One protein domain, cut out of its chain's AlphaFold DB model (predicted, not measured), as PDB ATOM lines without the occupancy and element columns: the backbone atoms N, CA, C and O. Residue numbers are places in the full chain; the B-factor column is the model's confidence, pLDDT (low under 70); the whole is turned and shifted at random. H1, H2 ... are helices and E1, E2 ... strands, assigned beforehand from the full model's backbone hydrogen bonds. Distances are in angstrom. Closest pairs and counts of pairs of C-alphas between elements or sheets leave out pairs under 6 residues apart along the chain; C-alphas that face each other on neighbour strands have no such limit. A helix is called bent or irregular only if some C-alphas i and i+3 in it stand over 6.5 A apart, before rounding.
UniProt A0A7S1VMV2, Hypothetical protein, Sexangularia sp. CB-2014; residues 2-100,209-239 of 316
ATOM      1  N   VAL A   2       8.424  85.244 -17.547       92.50
ATOM      2  CA  VAL A   2       9.553  86.162 -17.850       92.50
ATOM      3  C   VAL A   2      10.749  85.499 -18.550       92.50
ATOM      4  O   VAL A   2      11.239  86.031 -19.536       92.50
ATOM      5  N   ALA A   3      11.207  84.333 -18.078       94.44
ATOM      6  CA  ALA A   3      12.310  83.614 -18.726       94.44
ATOM      7  C   ALA A   3      11.980  83.223 -20.177       94.44
ATOM      8  O   ALA A   3      12.787  83.414 -21.072       94.44
ATOM      9  N   ILE A   4      10.767  82.727 -20.412       94.25
ATOM     10  CA  ILE A   4      10.293  82.285 -21.726       94.25
ATOM     11  C   ILE A   4      10.145  83.472 -22.690       94.25
ATOM     12  O   ILE A   4      10.552  83.386 -23.844       94.25
ATOM     13  N   GLU A   5       9.644  84.607 -22.202       94.56
ATOM     14  CA  GLU A   5       9.532  85.830 -23.007       94.56
ATOM     15  C   GLU A   5      10.899  86.417 -23.368       94.56
ATOM     16  O   GLU A   5      11.085  86.878 -24.490       94.56
ATOM     17  N   LYS A   6      11.880  86.341 -22.459       95.06
ATOM     18  CA  LYS A   6      13.277  86.719 -22.737       95.06
ATOM     19  C   LYS A   6      13.924  85.855 -23.822       95.06
ATOM     20  O   LYS A   6      14.769  86.351 -24.556       95.06
ATOM     21  N   LEU A   7      13.491  84.601 -23.960       94.69
ATOM     22  CA  LEU A   7      13.892  83.715 -25.057       94.69
ATOM     23  C   LEU A   7      13.127  83.988 -26.366       94.69
ATOM     24  O   LEU A   7      13.333  83.284 -27.348       94.69
ATOM     25  N   GLY A   8      12.257  85.003 -26.400       93.88
ATOM     26  CA  GLY A   8      11.531  85.419 -27.601       93.88
ATOM     27  C   GLY A   8      10.188  84.721 -27.813       93.88
ATOM     28  O   GLY A   8       9.599  84.877 -28.879       93.88
ATOM     29  N   PHE A   9       9.673  83.987 -26.821       93.38
ATOM     30  CA  PHE A   9       8.378  83.309 -26.914       93.38
ATOM     31  C   PHE A   9       7.305  84.075 -26.122       93.38
ATOM     32  O   PHE A   9       7.304  84.022 -24.886       93.38
ATOM     33  N   PRO A  10       6.360  84.773 -26.785       93.94
ATOM     34  CA  PRO A  10       5.228  85.392 -26.105       93.94
ATOM     35  C   PRO A  10       4.470  84.373 -25.255       93.94
ATOM     36  O   PRO A  10       4.090  83.303 -25.734       93.94
ATOM     37  N   CYS A  11       4.252  84.703 -23.982       94.38
ATOM     38  CA  CYS A  11       3.769  83.732 -23.010       94.38
ATOM     39  C   CYS A  11       2.400  84.122 -22.433       94.38
ATOM     40  O   CYS A  11       2.216  85.261 -21.995       94.38
ATOM     41  N   HIS A  12       1.442  83.189 -22.430       94.75
ATOM     42  CA  HIS A  12       0.186  83.323 -21.679       94.75
ATOM     43  C   HIS A  12       0.428  83.058 -20.190       94.75
ATOM     44  O   HIS A  12       1.233  82.193 -19.840       94.75
ATOM     45  N   HIS A  13      -0.252  83.821 -19.332       91.62
ATOM     46  CA  HIS A  13      -0.134  83.760 -17.875       91.62
ATOM     47  C   HIS A  13      -1.353  84.418 -17.209       91.62
ATOM     48  O   HIS A  13      -1.951  85.321 -17.806       91.62
ATOM     49  N   MET A  14      -1.670  84.064 -15.954       83.88
ATOM     50  CA  MET A  14      -2.755  84.701 -15.185       83.88
ATOM     51  C   MET A  14      -2.624  86.227 -15.148       83.88
ATOM     52  O   MET A  14      -3.598  86.955 -15.301       83.88
ATOM     53  N   GLU A  15      -1.402  86.732 -14.990       80.19
ATOM     54  CA  GLU A  15      -1.138  88.176 -14.959       80.19
ATOM     55  C   GLU A  15      -1.661  88.900 -16.207       80.19
ATOM     56  O   GLU A  15      -2.272  89.955 -16.070       80.19
ATOM     57  N   LYS A  16      -1.550  88.296 -17.397       81.94
ATOM     58  CA  LYS A  16      -2.083  88.883 -18.637       81.94
ATOM     59  C   LYS A  16      -3.604  88.869 -18.686       81.94
ATOM     60  O   LYS A  16      -4.217  89.815 -19.166       81.94
ATOM     61  N   VAL A  17      -4.225  87.818 -18.152       80.44
ATOM     62  CA  VAL A  17      -5.690  87.754 -18.016       80.44
ATOM     63  C   VAL A  17      -6.187  88.849 -17.065       80.44
ATOM     64  O   VAL A  17      -7.233  89.446 -17.304       80.44
ATOM     65  N   MET A  18      -5.433  89.135 -16.000       71.31
ATOM     66  CA  MET A  18      -5.800  90.143 -15.001       71.31
ATOM     67  C   MET A  18      -5.570  91.580 -15.459       71.31
ATOM     68  O   MET A  18      -6.375  92.450 -15.130       71.31
ATOM     69  N   LEU A  19      -4.445  91.839 -16.123       71.06
ATOM     70  CA  LEU A  19      -3.952  93.198 -16.345       71.06
ATOM     71  C   LEU A  19      -4.084  93.658 -17.796       71.06
ATOM     72  O   LEU A  19      -4.310  94.846 -18.019       71.06
ATOM     73  N   ASP A  20      -3.990  92.738 -18.758       72.31
ATOM     74  CA  ASP A  20      -3.883  93.099 -20.173       72.31
ATOM     75  C   ASP A  20      -5.201  92.872 -20.923       72.31
ATOM     76  O   ASP A  20      -5.604  93.697 -21.742       72.31
ATOM     77  N   ASP A  21      -5.881  91.750 -20.666       75.44
ATOM     78  CA  ASP A  21      -7.028  91.315 -21.463       75.44
ATOM     79  C   ASP A  21      -8.063  90.543 -20.634       75.44
ATOM     80  O   ASP A  21      -8.176  89.312 -20.677       75.44
ATOM     81  N   THR A  22      -8.877  91.300 -19.898       72.81
ATOM     82  CA  THR A  22      -9.962  90.756 -19.073       72.81
ATOM     83  C   THR A  22     -11.120  90.179 -19.887       72.81
ATOM     84  O   THR A  22     -11.996  89.532 -19.311       72.81
ATOM     85  N   SER A  23     -11.157  90.381 -21.211       78.50
ATOM     86  CA  SER A  23     -12.222  89.832 -22.064       78.50
ATOM     87  C   SER A  23     -12.211  88.298 -22.091       78.50
ATOM     88  O   SER A  23     -13.264  87.673 -22.218       78.50
ATOM     89  N   GLN A  24     -11.047  87.688 -21.839       83.88
ATOM     90  CA  GLN A  24     -10.870  86.233 -21.789       83.88
ATOM     91  C   GLN A  24     -11.613  85.565 -20.622       83.88
ATOM     92  O   GLN A  24     -11.788  84.351 -20.623       83.88
ATOM     93  N   ILE A  25     -12.037  86.313 -19.598       78.25
ATOM     94  CA  ILE A  25     -12.586  85.732 -18.361       78.25
ATOM     95  C   ILE A  25     -13.872  84.941 -18.621       78.25
ATOM     96  O   ILE A  25     -14.044  83.867 -18.048       78.25
ATOM     97  N   ALA A  26     -14.750  85.426 -19.502       79.19
ATOM     98  CA  ALA A  26     -15.969  84.703 -19.861       79.19
ATOM     99  C   ALA A  26     -15.659  83.388 -20.597       79.19
ATOM    100  O   ALA A  26     -16.268  82.361 -20.299       79.19
ATOM    101  N   ASP A  27     -14.675  83.404 -21.502       87.31
ATOM    102  CA  ASP A  27     -14.223  82.196 -22.194       87.31
ATOM    103  C   ASP A  27     -13.614  81.187 -21.210       87.31
ATOM    104  O   ASP A  27     -13.926  79.998 -21.281       87.31
ATOM    105  N   TRP A  28     -12.810  81.647 -20.246       86.69
ATOM    106  CA  TRP A  28     -12.257  80.776 -19.210       86.69
ATOM    107  C   TRP A  28     -13.349  80.125 -18.362       86.69
ATOM    108  O   TRP A  28     -13.293  78.915 -18.168       86.69
ATOM    109  N   ILE A  29     -14.366  80.872 -17.916       79.38
ATOM    110  CA  ILE A  29     -15.509  80.306 -17.167       79.38
ATOM    111  C   ILE A  29     -16.164  79.171 -17.954       79.38
ATOM    112  O   ILE A  29     -16.288  78.065 -17.428       79.38
ATOM    113  N   ALA A  30     -16.493  79.409 -19.224       84.25
ATOM    114  CA  ALA A  30     -17.107  78.392 -20.074       84.25
ATOM    115  C   ALA A  30     -16.207  77.153 -20.252       84.25
ATOM    116  O   ALA A  30     -16.691  76.022 -20.215       84.25
ATOM    117  N   LEU A  31     -14.890  77.342 -20.398       88.50
ATOM    118  CA  LEU A  31     -13.928  76.237 -20.489       88.50
ATOM    119  C   LEU A  31     -13.874  75.406 -19.197       88.50
ATOM    120  O   LEU A  31     -13.812  74.177 -19.261       88.50
ATOM    121  N   TYR A  32     -13.918  76.038 -18.022       82.88
ATOM    122  CA  TYR A  32     -13.954  75.316 -16.743       82.88
ATOM    123  C   TYR A  32     -15.245  74.526 -16.558       82.88
ATOM    124  O   TYR A  32     -15.193  73.382 -16.105       82.88
ATOM    125  N   GLU A  33     -16.388  75.101 -16.928       82.62
ATOM    126  CA  GLU A  33     -17.678  74.407 -16.903       82.62
ATOM    127  C   GLU A  33     -17.668  73.192 -17.837       82.62
ATOM    128  O   GLU A  33     -18.064  72.098 -17.425       82.62
ATOM    129  N   ALA A  34     -17.127  73.344 -19.050       87.56
ATOM    130  CA  ALA A  34     -16.946  72.239 -19.990       87.56
ATOM    131  C   ALA A  34     -16.042  71.141 -19.411       87.56
ATOM    132  O   ALA A  34     -16.379  69.959 -19.476       87.56
ATOM    133  N   LYS A  35     -14.931  71.516 -18.767       86.50
ATOM    134  CA  LYS A  35     -14.012  70.557 -18.139       86.50
ATOM    135  C   LYS A  35     -14.640  69.833 -16.946       86.50
ATOM    136  O   LYS A  35     -14.453  68.628 -16.792       86.50
ATOM    137  N   ALA A  36     -15.424  70.531 -16.125       82.44
ATOM    138  CA  ALA A  36     -16.175  69.928 -15.025       82.44
ATOM    139  C   ALA A  36     -17.240  68.942 -15.532       82.44
ATOM    140  O   ALA A  36     -17.371  67.841 -14.992       82.44
ATOM    141  N   LYS A  37     -17.957  69.308 -16.601       85.38
ATOM    142  CA  LYS A  37     -18.917  68.428 -17.274       85.38
ATOM    143  C   LYS A  37     -18.231  67.175 -17.826       85.38
ATOM    144  O   LYS A  37     -18.657  66.069 -17.500       85.38
ATOM    145  N   ALA A  38     -17.134  67.343 -18.565       88.62
ATOM    146  CA  ALA A  38     -16.348  66.240 -19.117       88.62
ATOM    147  C   ALA A  38     -15.859  65.281 -18.020       88.62
ATOM    148  O   ALA A  38     -15.943  64.065 -18.168       88.62
ATOM    149  N   ALA A  39     -15.417  65.816 -16.879       86.12
ATOM    150  CA  ALA A  39     -15.007  65.012 -15.732       86.12
ATOM    151  C   ALA A  39     -16.148  64.150 -15.182       86.12
ATOM    152  O   ALA A  39     -15.961  62.955 -14.949       86.12
ATOM    153  N   SER A  40     -17.341  64.734 -15.034       84.88
ATOM    154  CA  SER A  40     -18.536  64.006 -14.599       84.88
ATOM    155  C   SER A  40     -18.915  62.892 -15.577       84.88
ATOM    156  O   SER A  40     -19.237  61.789 -15.141       84.88
ATOM    157  N   GLU A  41     -18.878  63.161 -16.882       90.12
ATOM    158  CA  GLU A  41     -19.218  62.187 -17.931       90.12
ATOM    159  C   GLU A  41     -18.196  61.044 -18.014       90.12
ATOM    160  O   GLU A  41     -18.567  59.892 -18.227       90.12
ATOM    161  N   GLN A  42     -16.915  61.343 -17.790       89.38
ATOM    162  CA  GLN A  42     -15.817  60.370 -17.822       89.38
ATOM    163  C   GLN A  42     -15.649  59.609 -16.495       89.38
ATOM    164  O   GLN A  42     -14.770  58.755 -16.383       89.38
ATOM    165  N   GLY A  43     -16.445  59.924 -15.467       86.69
ATOM    166  CA  GLY A  43     -16.264  59.372 -14.120       86.69
ATOM    167  C   GLY A  43     -14.922  59.763 -13.487       86.69
ATOM    168  O   GLY A  43     -14.430  59.083 -12.585       86.69
ATOM    169  N   ILE A  44     -14.306  60.849 -13.963       83.12
ATOM    170  CA  ILE A  44     -13.019  61.337 -13.482       83.12
ATOM    171  C   ILE A  44     -13.262  62.294 -12.327       83.12
ATOM    172  O   ILE A  44     -13.894  63.339 -12.441       83.12
ATOM    173  N   ARG A  45     -12.679  61.940 -11.190       74.25
ATOM    174  CA  ARG A  45     -12.847  62.672  -9.939       74.25
ATOM    175  C   ARG A  45     -12.229  64.072  -9.937       74.25
ATOM    176  O   ARG A  45     -12.759  64.968  -9.294       74.25
ATOM    177  N   LEU A  46     -11.085  64.246 -10.597       74.56
ATOM    178  CA  LEU A  46     -10.366  65.518 -10.666       74.56
ATOM    179  C   LEU A  46     -10.577  66.137 -12.049       74.56
ATOM    180  O   LEU A  46      -9.991  65.623 -13.002       74.56
ATOM    181  N   PRO A  47     -11.318  67.254 -12.181       77.06
ATOM    182  CA  PRO A  47     -11.584  67.846 -13.491       77.06
ATOM    183  C   PRO A  47     -10.326  68.199 -14.290       77.06
ATOM    184  O   PRO A  47     -10.322  68.063 -15.505       77.06
ATOM    185  N   ALA A  48      -9.221  68.533 -13.614       78.12
ATOM    186  CA  ALA A  48      -7.913  68.762 -14.237       78.12
ATOM    187  C   ALA A  48      -7.414  67.583 -15.094       78.12
ATOM    188  O   ALA A  48      -6.629  67.778 -16.019       78.12
ATOM    189  N   ARG A  49      -7.832  66.360 -14.744       84.62
ATOM    190  CA  ARG A  49      -7.438  65.114 -15.412       84.62
ATOM    191  C   ARG A  49      -8.433  64.660 -16.475       84.62
ATOM    192  O   ARG A  49      -8.149  63.684 -17.158       84.62
ATOM    193  N   ALA A  50      -9.590  65.311 -16.568       86.81
ATOM    194  CA  ALA A  50     -10.540  65.051 -17.633       86.81
ATOM    195  C   ALA A  50     -10.086  65.745 -18.914       86.81
ATOM    196  O   ALA A  50      -9.435  66.790 -18.858       86.81
ATOM    197  N   THR A  51     -10.459  65.181 -20.056       91.19
ATOM    198  CA  THR A  51     -10.140  65.769 -21.357       91.19
ATOM    199  C   THR A  51     -11.408  66.309 -21.996       91.19
ATOM    200  O   THR A  51     -12.395  65.587 -22.133       91.19
ATOM    201  N   VAL A  52     -11.392  67.572 -22.396       92.44
ATOM    202  CA  VAL A  52     -12.464  68.182 -23.184       92.44
ATOM    203  C   VAL A  52     -12.220  67.874 -24.658       92.44
ATOM    204  O   VAL A  52     -11.151  68.163 -25.186       92.44
ATOM    205  N   THR A  53     -13.207  67.272 -25.320       90.31
ATOM    206  CA  THR A  53     -13.095  66.827 -26.721       90.31
ATOM    207  C   THR A  53     -14.105  67.494 -27.650       90.31
ATOM    208  O   THR A  53     -14.046  67.290 -28.862       90.31
ATOM    209  N   ASP A  54     -15.039  68.288 -27.117       93.69
ATOM    210  CA  ASP A  54     -16.032  68.961 -27.942       93.69
ATOM    211  C   ASP A  54     -15.407  70.110 -28.747       93.69
ATOM    212  O   ASP A  54     -14.571  70.878 -28.263       93.69
ATOM    213  N   HIS A  55     -15.826  70.220 -30.006       93.75
ATOM    214  CA  HIS A  55     -15.250  71.166 -30.958       93.75
ATOM    215  C   HIS A  55     -15.429  72.628 -30.522       93.75
ATOM    216  O   HIS A  55     -14.569  73.462 -30.794       93.75
ATOM    217  N   GLU A  56     -16.536  72.967 -29.855       95.75
ATOM    218  CA  GLU A  56     -16.805  74.343 -29.432       95.75
ATOM    219  C   GLU A  56     -15.811  74.797 -28.357       95.75
ATOM    220  O   GLU A  56     -15.222  75.875 -28.466       95.75
ATOM    221  N   SER A  57     -15.582  73.964 -27.344       95.00
ATOM    222  CA  SER A  57     -14.621  74.235 -26.279       95.00
ATOM    223  C   SER A  57     -13.186  74.241 -26.791       95.00
ATOM    224  O   SER A  57     -12.418  75.114 -26.399       95.00
ATOM    225  N   LEU A  58     -12.821  73.333 -27.701       95.31
ATOM    226  CA  LEU A  58     -11.488  73.336 -28.312       95.31
ATOM    227  C   LEU A  58     -11.250  74.591 -29.165       95.31
ATOM    228  O   LEU A  58     -10.209  75.229 -29.027       95.31
ATOM    229  N   ALA A  59     -12.234  75.016 -29.964       94.69
ATOM    230  CA  ALA A  59     -12.155  76.266 -30.722       94.69
ATOM    231  C   ALA A  59     -12.103  77.501 -29.805       94.69
ATOM    232  O   ALA A  59     -11.412  78.478 -30.098       94.69
ATOM    233  N   ARG A  60     -12.813  77.472 -28.670       95.38
ATOM    234  CA  ARG A  60     -12.732  78.513 -27.636       95.38
ATOM    235  C   ARG A  60     -11.341  78.561 -27.003       95.38
ATOM    236  O   ARG A  60     -10.801  79.651 -26.831       95.38
ATOM    237  N   LEU A  61     -10.763  77.406 -26.680       95.00
ATOM    238  CA  LEU A  61      -9.414  77.309 -26.126       95.00
ATOM    239  C   LEU A  61      -8.381  77.867 -27.112       95.00
ATOM    240  O   LEU A  61      -7.563  78.700 -26.722       95.00
ATOM    241  N   ASP A  62      -8.468  77.479 -28.384       93.44
ATOM    242  CA  ASP A  62      -7.591  77.975 -29.446       93.44
ATOM    243  C   ASP A  62      -7.745  79.487 -29.673       93.44
ATOM    244  O   ASP A  62      -6.755  80.210 -29.744       93.44
ATOM    245  N   ARG A  63      -8.967  80.031 -29.640       91.62
ATOM    246  CA  ARG A  63      -9.184  81.487 -29.710       91.62
ATOM    247  C   ARG A  63      -8.436  82.247 -28.611       91.62
ATOM    248  O   ARG A  63      -7.888  83.321 -28.867       91.62
ATOM    249  N   VAL A  64      -8.435  81.726 -27.385       92.06
ATOM    250  CA  VAL A  64      -7.804  82.394 -26.237       92.06
ATOM    251  C   VAL A  64      -6.282  82.210 -26.246       92.06
ATOM    252  O   VAL A  64      -5.533  83.137 -25.915       92.06
ATOM    253  N   LEU A  65      -5.818  81.019 -26.624       93.88
ATOM    254  CA  LEU A  65      -4.433  80.583 -26.450       93.88
ATOM    255  C   LEU A  65      -3.600  80.555 -27.734       93.88
ATOM    256  O   LEU A  65      -2.375  80.521 -27.629       93.88
ATOM    257  N   GLY A  66      -4.210  80.571 -28.914       89.88
ATOM    258  CA  GLY A  66      -3.559  80.322 -30.206       89.88
ATOM    259  C   GLY A  66      -2.487  81.349 -30.569       89.88
ATOM    260  O   GLY A  66      -1.497  81.020 -31.207       89.88
ATOM    261  N   ARG A  67      -2.601  82.588 -30.068       90.06
ATOM    262  CA  ARG A  67      -1.569  83.631 -30.251       90.06
ATOM    263  C   ARG A  67      -0.336  83.476 -29.349       90.06
ATOM    264  O   ARG A  67       0.595  84.272 -29.460       90.06
ATOM    265  N   TYR A  68      -0.351  82.528 -28.414       93.94
ATOM    266  CA  TYR A  68       0.705  82.344 -27.421       93.94
ATOM    267  C   TYR A  68       1.441  81.021 -27.666       93.94
ATOM    268  O   TYR A  68       0.908  79.969 -27.305       93.94
ATOM    269  N   PRO A  69       2.672  81.045 -28.214       93.00
ATOM    270  CA  PRO A  69       3.461  79.826 -28.407       93.00
ATOM    271  C   PRO A  69       3.866  79.167 -27.082       93.00
ATOM    272  O   PRO A  69       4.097  77.964 -27.036       93.00
ATOM    273  N   ALA A  70       3.922  79.932 -25.987       95.12
ATOM    274  CA  ALA A  70       4.185  79.398 -24.657       95.12
ATOM    275  C   ALA A  70       3.078  79.758 -23.670       95.12
ATOM    276  O   ALA A  70       2.532  80.861 -23.680       95.12
ATOM    277  N   ARG A  71       2.734  78.824 -22.787       95.00
ATOM    278  CA  ARG A  71       1.554  78.922 -21.922       95.00
ATOM    279  C   ARG A  71       1.917  78.357 -20.555       95.00
ATOM    280  O   ARG A  71       2.331  77.206 -20.454       95.00
ATOM    281  N   VAL A  72       1.885  79.199 -19.526       93.00
ATOM    282  CA  VAL A  72       2.266  78.821 -18.159       93.00
ATOM    283  C   VAL A  72       1.258  79.369 -17.165       93.00
ATOM    284  O   VAL A  72       0.547  80.324 -17.460       93.00
ATOM    285  N   ASP A  73       1.261  78.795 -15.964       89.31
ATOM    286  CA  ASP A  73       0.323  79.140 -14.896       89.31
ATOM    287  C   ASP A  73      -1.143  78.826 -15.245       89.31
ATOM    288  O   ASP A  73      -1.534  78.525 -16.382       89.31
ATOM    289  N   PHE A  74      -1.974  78.889 -14.217       83.25
ATOM    290  CA  PHE A  74      -3.413  78.956 -14.365       83.25
ATOM    291  C   PHE A  74      -3.789  80.225 -15.171       83.25
ATOM    292  O   PHE A  74      -3.091  81.232 -15.093       83.25
ATOM    293  N   PRO A  75      -4.868  80.227 -15.970       84.56
ATOM    294  CA  PRO A  75      -5.790  79.117 -16.226       84.56
ATOM    295  C   PRO A  75      -5.286  78.114 -17.278       84.56
ATOM    296  O   PRO A  75      -5.739  76.971 -17.306       84.56
ATOM    297  N   SER A  76      -4.319  78.505 -18.112       90.94
ATOM    298  CA  SER A  76      -3.882  77.714 -19.269       90.94
ATOM    299  C   SER A  76      -3.345  76.328 -18.899       90.94
ATOM    300  O   SER A  76      -3.679  75.347 -19.562       90.94
ATOM    301  N   SER A  77      -2.587  76.196 -17.806       90.62
ATOM    302  CA  SER A  77      -1.990  74.918 -17.397       90.62
ATOM    303  C   SER A  77      -3.026  73.831 -17.083       90.62
ATOM    304  O   SER A  77      -2.710  72.644 -17.137       90.62
ATOM    305  N   PHE A  78      -4.271  74.213 -16.784       87.00
ATOM    306  CA  PHE A  78      -5.371  73.282 -16.519       87.00
ATOM    307  C   PHE A  78      -5.840  72.525 -17.772       87.00
ATOM    308  O   PHE A  78      -6.502  71.493 -17.674       87.00
ATOM    309  N   PHE A  79      -5.473  73.029 -18.950       92.12
ATOM    310  CA  PHE A  79      -5.866  72.505 -20.253       92.12
ATOM    311  C   PHE A  79      -4.661  72.012 -21.063       92.12
ATOM    312  O   PHE A  79      -4.646  72.131 -22.288       92.12
ATOM    313  N   PHE A  80      -3.582  71.553 -20.414       93.00
ATOM    314  CA  PHE A  80      -2.376  71.166 -21.161       93.00
ATOM    315  C   PHE A  80      -2.619  69.947 -22.064       93.00
ATOM    316  O   PHE A  80      -2.021  69.869 -23.127       93.00
ATOM    317  N   GLN A  81      -3.513  69.026 -21.682       93.06
ATOM    318  CA  GLN A  81      -3.859  67.877 -22.526       93.06
ATOM    319  C   GLN A  81      -4.549  68.318 -23.818       93.06
ATOM    320  O   GLN A  81      -4.193  67.855 -24.895       93.06
ATOM    321  N   GLU A  82      -5.495  69.252 -23.724       94.75
ATOM    322  CA  GLU A  82      -6.174  69.822 -24.885       94.75
ATOM    323  C   GLU A  82      -5.205  70.624 -25.761       94.75
ATOM    324  O   GLU A  82      -5.259  70.531 -26.981       94.75
ATOM    325  N   GLN A  83      -4.272  71.365 -25.154       94.94
ATOM    326  CA  GLN A  83      -3.214  72.061 -25.894       94.94
ATOM    327  C   GLN A  83      -2.291  71.094 -26.639       94.94
ATOM    328  O   GLN A  83      -1.926  71.376 -27.776       94.94
ATOM    329  N   VAL A  84      -1.929  69.963 -26.026       93.69
ATOM    330  CA  VAL A  84      -1.152  68.908 -26.692       93.69
ATOM    331  C   VAL A  84      -1.943  68.333 -27.860       93.69
ATOM    332  O   VAL A  84      -1.412  68.276 -28.961       93.69
ATOM    333  N   ALA A  85      -3.224  68.003 -27.669       92.38
ATOM    334  CA  ALA A  85      -4.066  67.481 -28.745       92.38
ATOM    335  C   ALA A  85      -4.185  68.464 -29.929       92.38
ATOM    336  O   ALA A  85      -4.121  68.053 -31.086       92.38
ATOM    337  N   LEU A  86      -4.311  69.767 -29.653       92.94
ATOM    338  CA  LEU A  86      -4.328  70.816 -30.679       92.94
ATOM    339  C   LEU A  86      -2.973  70.950 -31.401       92.94
ATOM    340  O   LEU A  86      -2.938  71.111 -32.622       92.94
ATOM    341  N   ALA A  87      -1.858  70.848 -30.674       93.00
ATOM    342  CA  ALA A  87      -0.515  70.876 -31.259       93.00
ATOM    343  C   ALA A  87      -0.238  69.637 -32.132       93.00
ATOM    344  O   ALA A  87       0.297  69.747 -33.232       93.00
ATOM    345  N   GLU A  88      -0.659  68.452 -31.687       92.38
ATOM    346  CA  GLU A  88      -0.560  67.215 -32.469       92.38
ATOM    347  C   GLU A  88      -1.408  67.281 -33.742       92.38
ATOM    348  O   GLU A  88      -0.935  66.908 -34.814       92.38
ATOM    349  N   ALA A  89      -2.635  67.804 -33.647       91.44
ATOM    350  CA  ALA A  89      -3.530  67.955 -34.792       91.44
ATOM    351  C   ALA A  89      -3.010  68.956 -35.839       91.44
ATOM    352  O   ALA A  89      -3.269  68.786 -37.030       91.44
ATOM    353  N   SER A  90      -2.277  69.987 -35.410       90.75
ATOM    354  CA  SER A  90      -1.654  70.979 -36.300       90.75
ATOM    355  C   SER A  90      -0.283  70.548 -36.838       90.75
ATOM    356  O   SER A  90       0.200  71.134 -37.806       90.75
ATOM    357  N   GLY A  91       0.331  69.512 -36.257       92.62
ATOM    358  CA  GLY A  91       1.670  69.049 -36.624       92.62
ATOM    359  C   GLY A  91       2.802  69.944 -36.109       92.62
ATOM    360  O   GLY A  91       3.930  69.838 -36.594       92.62
ATOM    361  N   GLU A  92       2.524  70.824 -35.146       90.06
ATOM    362  CA  GLU A  92       3.523  71.700 -34.535       90.06
ATOM    363  C   GLU A  92       4.453  70.925 -33.584       90.06
ATOM    364  O   GLU A  92       4.052  69.976 -32.906       90.06
ATOM    365  N   GLU A  93       5.725  71.334 -33.501       91.06
ATOM    366  CA  GLU A  93       6.636  70.804 -32.482       91.06
ATOM    367  C   GLU A  93       6.229  71.355 -31.110       91.06
ATOM    368  O   GLU A  93       6.178  72.565 -30.902       91.06
ATOM    369  N   TRP A  94       5.965  70.463 -30.157       93.62
ATOM    370  CA  TRP A  94       5.546  70.839 -28.811       93.62
ATOM    371  C   TRP A  94       6.394  70.166 -27.734       93.62
ATOM    372  O   TRP A  94       6.984  69.101 -27.946       93.62
ATOM    373  N   PHE A  95       6.413  70.801 -26.563       94.00
ATOM    374  CA  PHE A  95       7.002  70.289 -25.330       94.00
ATOM    375  C   PHE A  95       6.119  70.683 -24.146       94.00
ATOM    376  O   PHE A  95       5.548  71.775 -24.123       94.00
ATOM    377  N   VAL A  96       6.052  69.827 -23.128       95.62
ATOM    378  CA  VAL A  96       5.468  70.177 -21.830       95.62
ATOM    379  C   VAL A  96       6.597  70.509 -20.866       95.62
ATOM    380  O   VAL A  96       7.396  69.650 -20.495       95.62
ATOM    381  N   LEU A  97       6.648  71.768 -20.437       94.69
ATOM    382  CA  LEU A  97       7.527  72.218 -19.365       94.69
ATOM    383  C   LEU A  97       6.836  71.998 -18.013       94.69
ATOM    384  O   LEU A  97       5.908  72.726 -17.662       94.69
ATOM    385  N   HIS A  98       7.307  71.022 -17.237       95.00
ATOM    386  CA  HIS A  98       6.785  70.724 -15.903       95.00
ATOM    387  C   HIS A  98       7.695  71.298 -14.819       95.00
ATOM    388  O   HIS A  98       8.762  70.754 -14.518       95.00
ATOM    389  N   THR A  99       7.280  72.417 -14.223       93.56
ATOM    390  CA  THR A  99       8.053  73.068 -13.162       93.56
ATOM    391  C   THR A  99       7.883  72.348 -11.827       93.56
ATOM    392  O   THR A  99       6.765  72.248 -11.322       93.56
ATOM    393  N   VAL A 100       8.985  71.917 -11.215       93.56
ATOM    394  CA  VAL A 100       8.981  71.161  -9.950       93.56
ATOM    395  C   VAL A 100       9.635  71.938  -8.809       93.56
ATOM    396  O   VAL A 100      10.447  72.836  -9.026       93.56
ATOM    397  N   ASP A 209      10.464  62.174 -24.220       93.56
ATOM    398  CA  ASP A 209      11.156  63.019 -25.199       93.56
ATOM    399  C   ASP A 209      10.484  64.389 -25.400       93.56
ATOM    400  O   ASP A 209      11.101  65.310 -25.930       93.56
ATOM    401  N   ARG A 210       9.238  64.539 -24.935       94.69
ATOM    402  CA  ARG A 210       8.439  65.772 -24.992       94.69
ATOM    403  C   ARG A 210       8.277  66.451 -23.628       94.69
ATOM    404  O   ARG A 210       7.686  67.528 -23.554       94.69
ATOM    405  N   LEU A 211       8.777  65.842 -22.552       95.75
ATOM    406  CA  LEU A 211       8.636  66.330 -21.181       95.75
ATOM    407  C   LEU A 211       9.939  66.947 -20.668       95.75
ATOM    408  O   LEU A 211      10.956  66.270 -20.530       95.75
ATOM    409  N   ILE A 212       9.872  68.214 -20.272       93.81
ATOM    410  CA  ILE A 212      10.987  68.938 -19.665       93.81
ATOM    411  C   ILE A 212      10.659  69.144 -18.187       93.81
ATOM    412  O   ILE A 212       9.846  69.996 -17.834       93.81
ATOM    413  N   VAL A 213      11.286  68.364 -17.306       94.12
ATOM    414  CA  VAL A 213      11.187  68.581 -15.855       94.12
ATOM    415  C   VAL A 213      12.193  69.655 -15.461       94.12
ATOM    416  O   VAL A 213      13.389  69.485 -15.681       94.12
ATOM    417  N   PHE A 214      11.713  70.757 -14.891       94.31
ATOM    418  CA  PHE A 214      12.527  71.954 -14.697       94.31
ATOM    419  C   PHE A 214      12.382  72.526 -13.290       94.31
ATOM    420  O   PHE A 214      11.266  72.763 -12.820       94.31
ATOM    421  N   HIS A 215      13.497  72.821 -12.625       93.75
ATOM    422  CA  HIS A 215      13.497  73.642 -11.423       93.75
ATOM    423  C   HIS A 215      14.073  75.032 -11.759       93.75
ATOM    424  O   HIS A 215      15.166  75.124 -12.306       93.75
ATOM    425  N   PRO A 216      13.443  76.160 -11.364       90.50
ATOM    426  CA  PRO A 216      13.960  77.508 -11.667       90.50
ATOM    427  C   PRO A 216      15.377  77.822 -11.156       90.50
ATOM    428  O   PRO A 216      15.958  78.838 -11.523       90.50
ATOM    429  N   ARG A 217      15.921  76.985 -10.264       91.75
ATOM    430  CA  ARG A 217      17.308  77.098  -9.771       91.75
ATOM    431  C   ARG A 217      18.328  76.485 -10.725       91.75
ATOM    432  O   ARG A 217      19.503  76.785 -10.571       91.75
ATOM    433  N   ASP A 218      17.880  75.686 -11.687       93.50
ATOM    434  CA  ASP A 218      18.738  75.071 -12.698       93.50
ATOM    435  C   ASP A 218      19.183  76.101 -13.753       93.50
ATOM    436  O   ASP A 218      20.066  75.836 -14.559       93.50
ATOM    437  N   GLY A 219      18.599  77.306 -13.732       94.75
ATOM    438  CA  GLY A 219      19.002  78.414 -14.586       94.75
ATOM    439  C   GLY A 219      18.570  78.239 -16.040       94.75
ATOM    440  O   GLY A 219      17.533  77.646 -16.336       94.75
ATOM    441  N   TRP A 220      19.339  78.827 -16.956       96.56
ATOM    442  CA  TRP A 220      18.991  78.880 -18.377       96.56
ATOM    443  C   TRP A 220      19.242  77.577 -19.127       96.56
ATOM    444  O   TRP A 220      18.465  77.241 -20.018       96.56
ATOM    445  N   GLU A 221      20.320  76.864 -18.799       93.81
ATOM    446  CA  GLU A 221      20.868  75.795 -19.643       93.81
ATOM    447  C   GLU A 221      19.857  74.688 -19.982       93.81
ATOM    448  O   GLU A 221      19.701  74.403 -21.175       93.81
ATOM    449  N   PRO A 222      19.103  74.098 -19.027       92.06
ATOM    450  CA  PRO A 222      18.173  73.019 -19.362       92.06
ATOM    451  C   PRO A 222      17.020  73.499 -20.246       92.06
ATOM    452  O   PRO A 222      16.602  72.802 -21.170       92.06
ATOM    453  N   LEU A 223      16.531  74.716 -19.988       91.69
ATOM    454  CA  LEU A 223      15.434  75.315 -20.737       91.69
ATOM    455  C   LEU A 223      15.860  75.656 -22.171       91.69
ATOM    456  O   LEU A 223      15.156  75.319 -23.120       91.69
ATOM    457  N   CYS A 224      17.025  76.286 -22.332       94.62
ATOM    458  CA  CYS A 224      17.545  76.687 -23.639       94.62
ATOM    459  C   CYS A 224      17.920  75.472 -24.494       94.62
ATOM    460  O   CYS A 224      17.621  75.450 -25.685       94.62
ATOM    461  N   THR A 225      18.497  74.435 -23.876       92.38
ATOM    462  CA  THR A 225      18.820  73.166 -24.546       92.38
ATOM    463  C   THR A 225      17.565  72.514 -25.116       92.38
ATOM    464  O   THR A 225      17.544  72.134 -26.285       92.38
ATOM    465  N   ALA A 226      16.502  72.418 -24.314       87.31
ATOM    466  CA  ALA A 226      15.264  71.786 -24.746       87.31
ATOM    467  C   ALA A 226      14.546  72.584 -25.847       87.31
ATOM    468  O   ALA A 226      14.031  72.002 -26.797       87.31
ATOM    469  N   LEU A 227      14.569  73.916 -25.754       89.31
ATOM    470  CA  LEU A 227      13.982  74.812 -26.754       89.31
ATOM    471  C   LEU A 227      14.888  75.052 -27.975       89.31
ATOM    472  O   LEU A 227      14.472  75.740 -28.901       89.31
ATOM    473  N   LYS A 228      16.110  74.496 -27.992       92.06
ATOM    474  CA  LYS A 228      17.116  74.674 -29.058       92.06
ATOM    475  C   LYS A 228      17.434  76.153 -29.344       92.06
ATOM    476  O   LYS A 228      17.635  76.543 -30.493       92.06
ATOM    477  N   VAL A 229      17.500  76.974 -28.295       94.31
ATOM    478  CA  VAL A 229      17.826  78.411 -28.365       94.31
ATOM    479  C   VAL A 229      19.153  78.712 -27.660       94.31
ATOM    480  O   VAL A 229      19.560  77.947 -26.780       94.31
ATOM    481  N   PRO A 230      19.861  79.800 -28.015       96.88
ATOM    482  CA  PRO A 230      21.080  80.190 -27.312       96.88
ATOM    483  C   PRO A 230      20.792  80.580 -25.856       96.88
ATOM    484  O   PRO A 230      19.768  81.194 -25.555       96.88
ATOM    485  N   VAL A 231      21.727  80.251 -24.960       97.31
ATOM    486  CA  VAL A 231      21.684  80.681 -23.556       97.31
ATOM    487  C   VAL A 231      21.944  82.194 -23.480       97.31
ATOM    488  O   VAL A 231      22.968  82.643 -23.998       97.31
ATOM    489  N   PRO A 232      21.058  82.989 -22.852       96.62
ATOM    490  CA  PRO A 232      21.280  84.422 -22.665       96.62
ATOM    491  C   PRO A 232      22.479  84.726 -21.757       96.62
ATOM    492  O   PRO A 232      22.670  84.065 -20.736       96.62
ATOM    493  N   ASP A 233      23.224  85.790 -22.071       95.31
ATOM    494  CA  ASP A 233      24.303  86.328 -21.225       95.31
ATOM    495  C   ASP A 233      23.746  87.262 -20.130       95.31
ATOM    496  O   ASP A 233      24.046  88.452 -20.044       95.31
ATOM    497  N   GLU A 234      22.824  86.736 -19.328       94.94
ATOM    498  CA  GLU A 234      22.226  87.423 -18.181       94.94
ATOM    499  C   GLU A 234      21.800  86.403 -17.113       94.94
ATOM    500  O   GLU A 234      21.555  85.238 -17.430       94.94
ATOM    501  N   PRO A 235      21.680  86.782 -15.829       94.75
ATOM    502  CA  PRO A 235      21.215  85.854 -14.802       94.75
ATOM    503  C   PRO A 235      19.764  85.415 -15.038       94.75
ATOM    504  O   PRO A 235      18.919  86.201 -15.473       94.75
ATOM    505  N   PHE A 236      19.449  84.165 -14.682       95.56
ATOM    506  CA  PHE A 236      18.080  83.654 -14.772       95.56
ATOM    507  C   PHE A 236      17.127  84.510 -13.917       95.56
ATOM    508  O   PHE A 236      17.429  84.791 -12.749       95.56
ATOM    509  N   PRO A 237      15.971  84.942 -14.457       93.38
ATOM    510  CA  PRO A 237      15.117  85.910 -13.788       93.38
ATOM    511  C   PRO A 237      14.528  85.338 -12.497       93.38
ATOM    512  O   PRO A 237      13.864  84.300 -12.486       93.38
ATOM    513  N   LYS A 238      14.705  86.078 -11.402       88.69
ATOM    514  CA  LYS A 238      14.092  85.790 -10.105       88.69
ATOM    515  C   LYS A 238      13.019  86.832  -9.817       88.69
ATOM    516  O   LYS A 238      13.314  87.911  -9.315       88.69
ATOM    517  N   VAL A 239      11.780  86.490 -10.144       83.62
ATOM    518  CA  VAL A 239      10.609  87.368 -10.009       83.62
ATOM    519  C   VAL A 239       9.508  86.689  -9.199       83.62
ATOM    520  O   VAL A 239       9.545  85.474  -8.995       83.62
TER     521      VAL A 239
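This is residues 2 to 100 and 209 to 239 of the 316 residues of the protein "Hypothetical protein" of Sexangularia sp. CB-2014 (UniProt A0A7S1VMV2). Toward one end of the longest axis the long helix H3 and H4 make a helical hairpin, and H5, the helix whose centre is nearest to the mean of the C-alphas, packs on H4 about perpendicular to it; toward the other end a small two-strand sheet, E1 beside E2, has H6 next to E2, with H1 near H6. H2 lies close to the first residue of H3, and the links at residues 11 to 12 and 70 to 71 pair side by side, parallel, between the two ends. You have 130 printed residues, with six named helices and two named strands in the order H1 H2 H3 H4 H5 E1 E2 H6. The class is mostly helix, the sheet E1 E2 is parallel, and the whole is compact, with a radius of gyration of the C-alphas of 15.7 A and spans of 48 by 34 by 27 A.

Begin with H1, residues 2 to 6, which is near H6, residues 221 to 227, with 5 pairs of C-alphas within 10 A. H2, residues 14 to 19, and H3, residues 24 to 41, are close but not clearly touching; their closest C-alphas, Val 17 and Gln 24, are 6.6 A apart. H3 and H4, residues 55 to 65, form a helical hairpin: they touch, closest at C-alphas Leu 31 and Ser 57, 6.2 A, with a steep tilt of 40 degrees, opposite ways. H4 touches H5, residues 76 to 90, closest at C-alphas Leu 58 and Glu 82, 7.2 A, about perpendicular at 73 degrees. H3 and H5 are near each other. E1, residues 96 to 99, and E2, residues 211 to 214, are parallel neighbours at 23 degrees; look for N 98 and O 212 at 2.8 A, and N 212 and O 96 at 2.9 A. The closest C-alphas of E2 and H6, Ile 212 and Ala 226, are 7.2 A apart, while E1 and H6 are apart. In H1, H2, H3, H4 and H6 every O i to N i+4 pair is within hydrogen-bond range; in H5 it is 8 of 11.

Find C-alpha 2 at (9.553, 86.162, -17.850), where H1 begins. H3 starts at C-alpha 24, (-10.870, 86.233, -21.789), and runs 25.7 A; H4 measures 15.0 A. H5 runs 18.4 A and is irregular, with C-alphas 78 and 81 8.2 A apart. H6 ends at C-alpha 227, (13.982, 74.812, -26.754).

The farthest C-alphas, Glu 41 and Asp 233, are 49.9 A apart. Residues 101 to 208 are not printed, and C-alphas 100 and 209 are 17.4 A apart across this cut. The link from H3 to H4 is long. Mean pLDDT of the printed part is 89.8, and no printed residue is under 70.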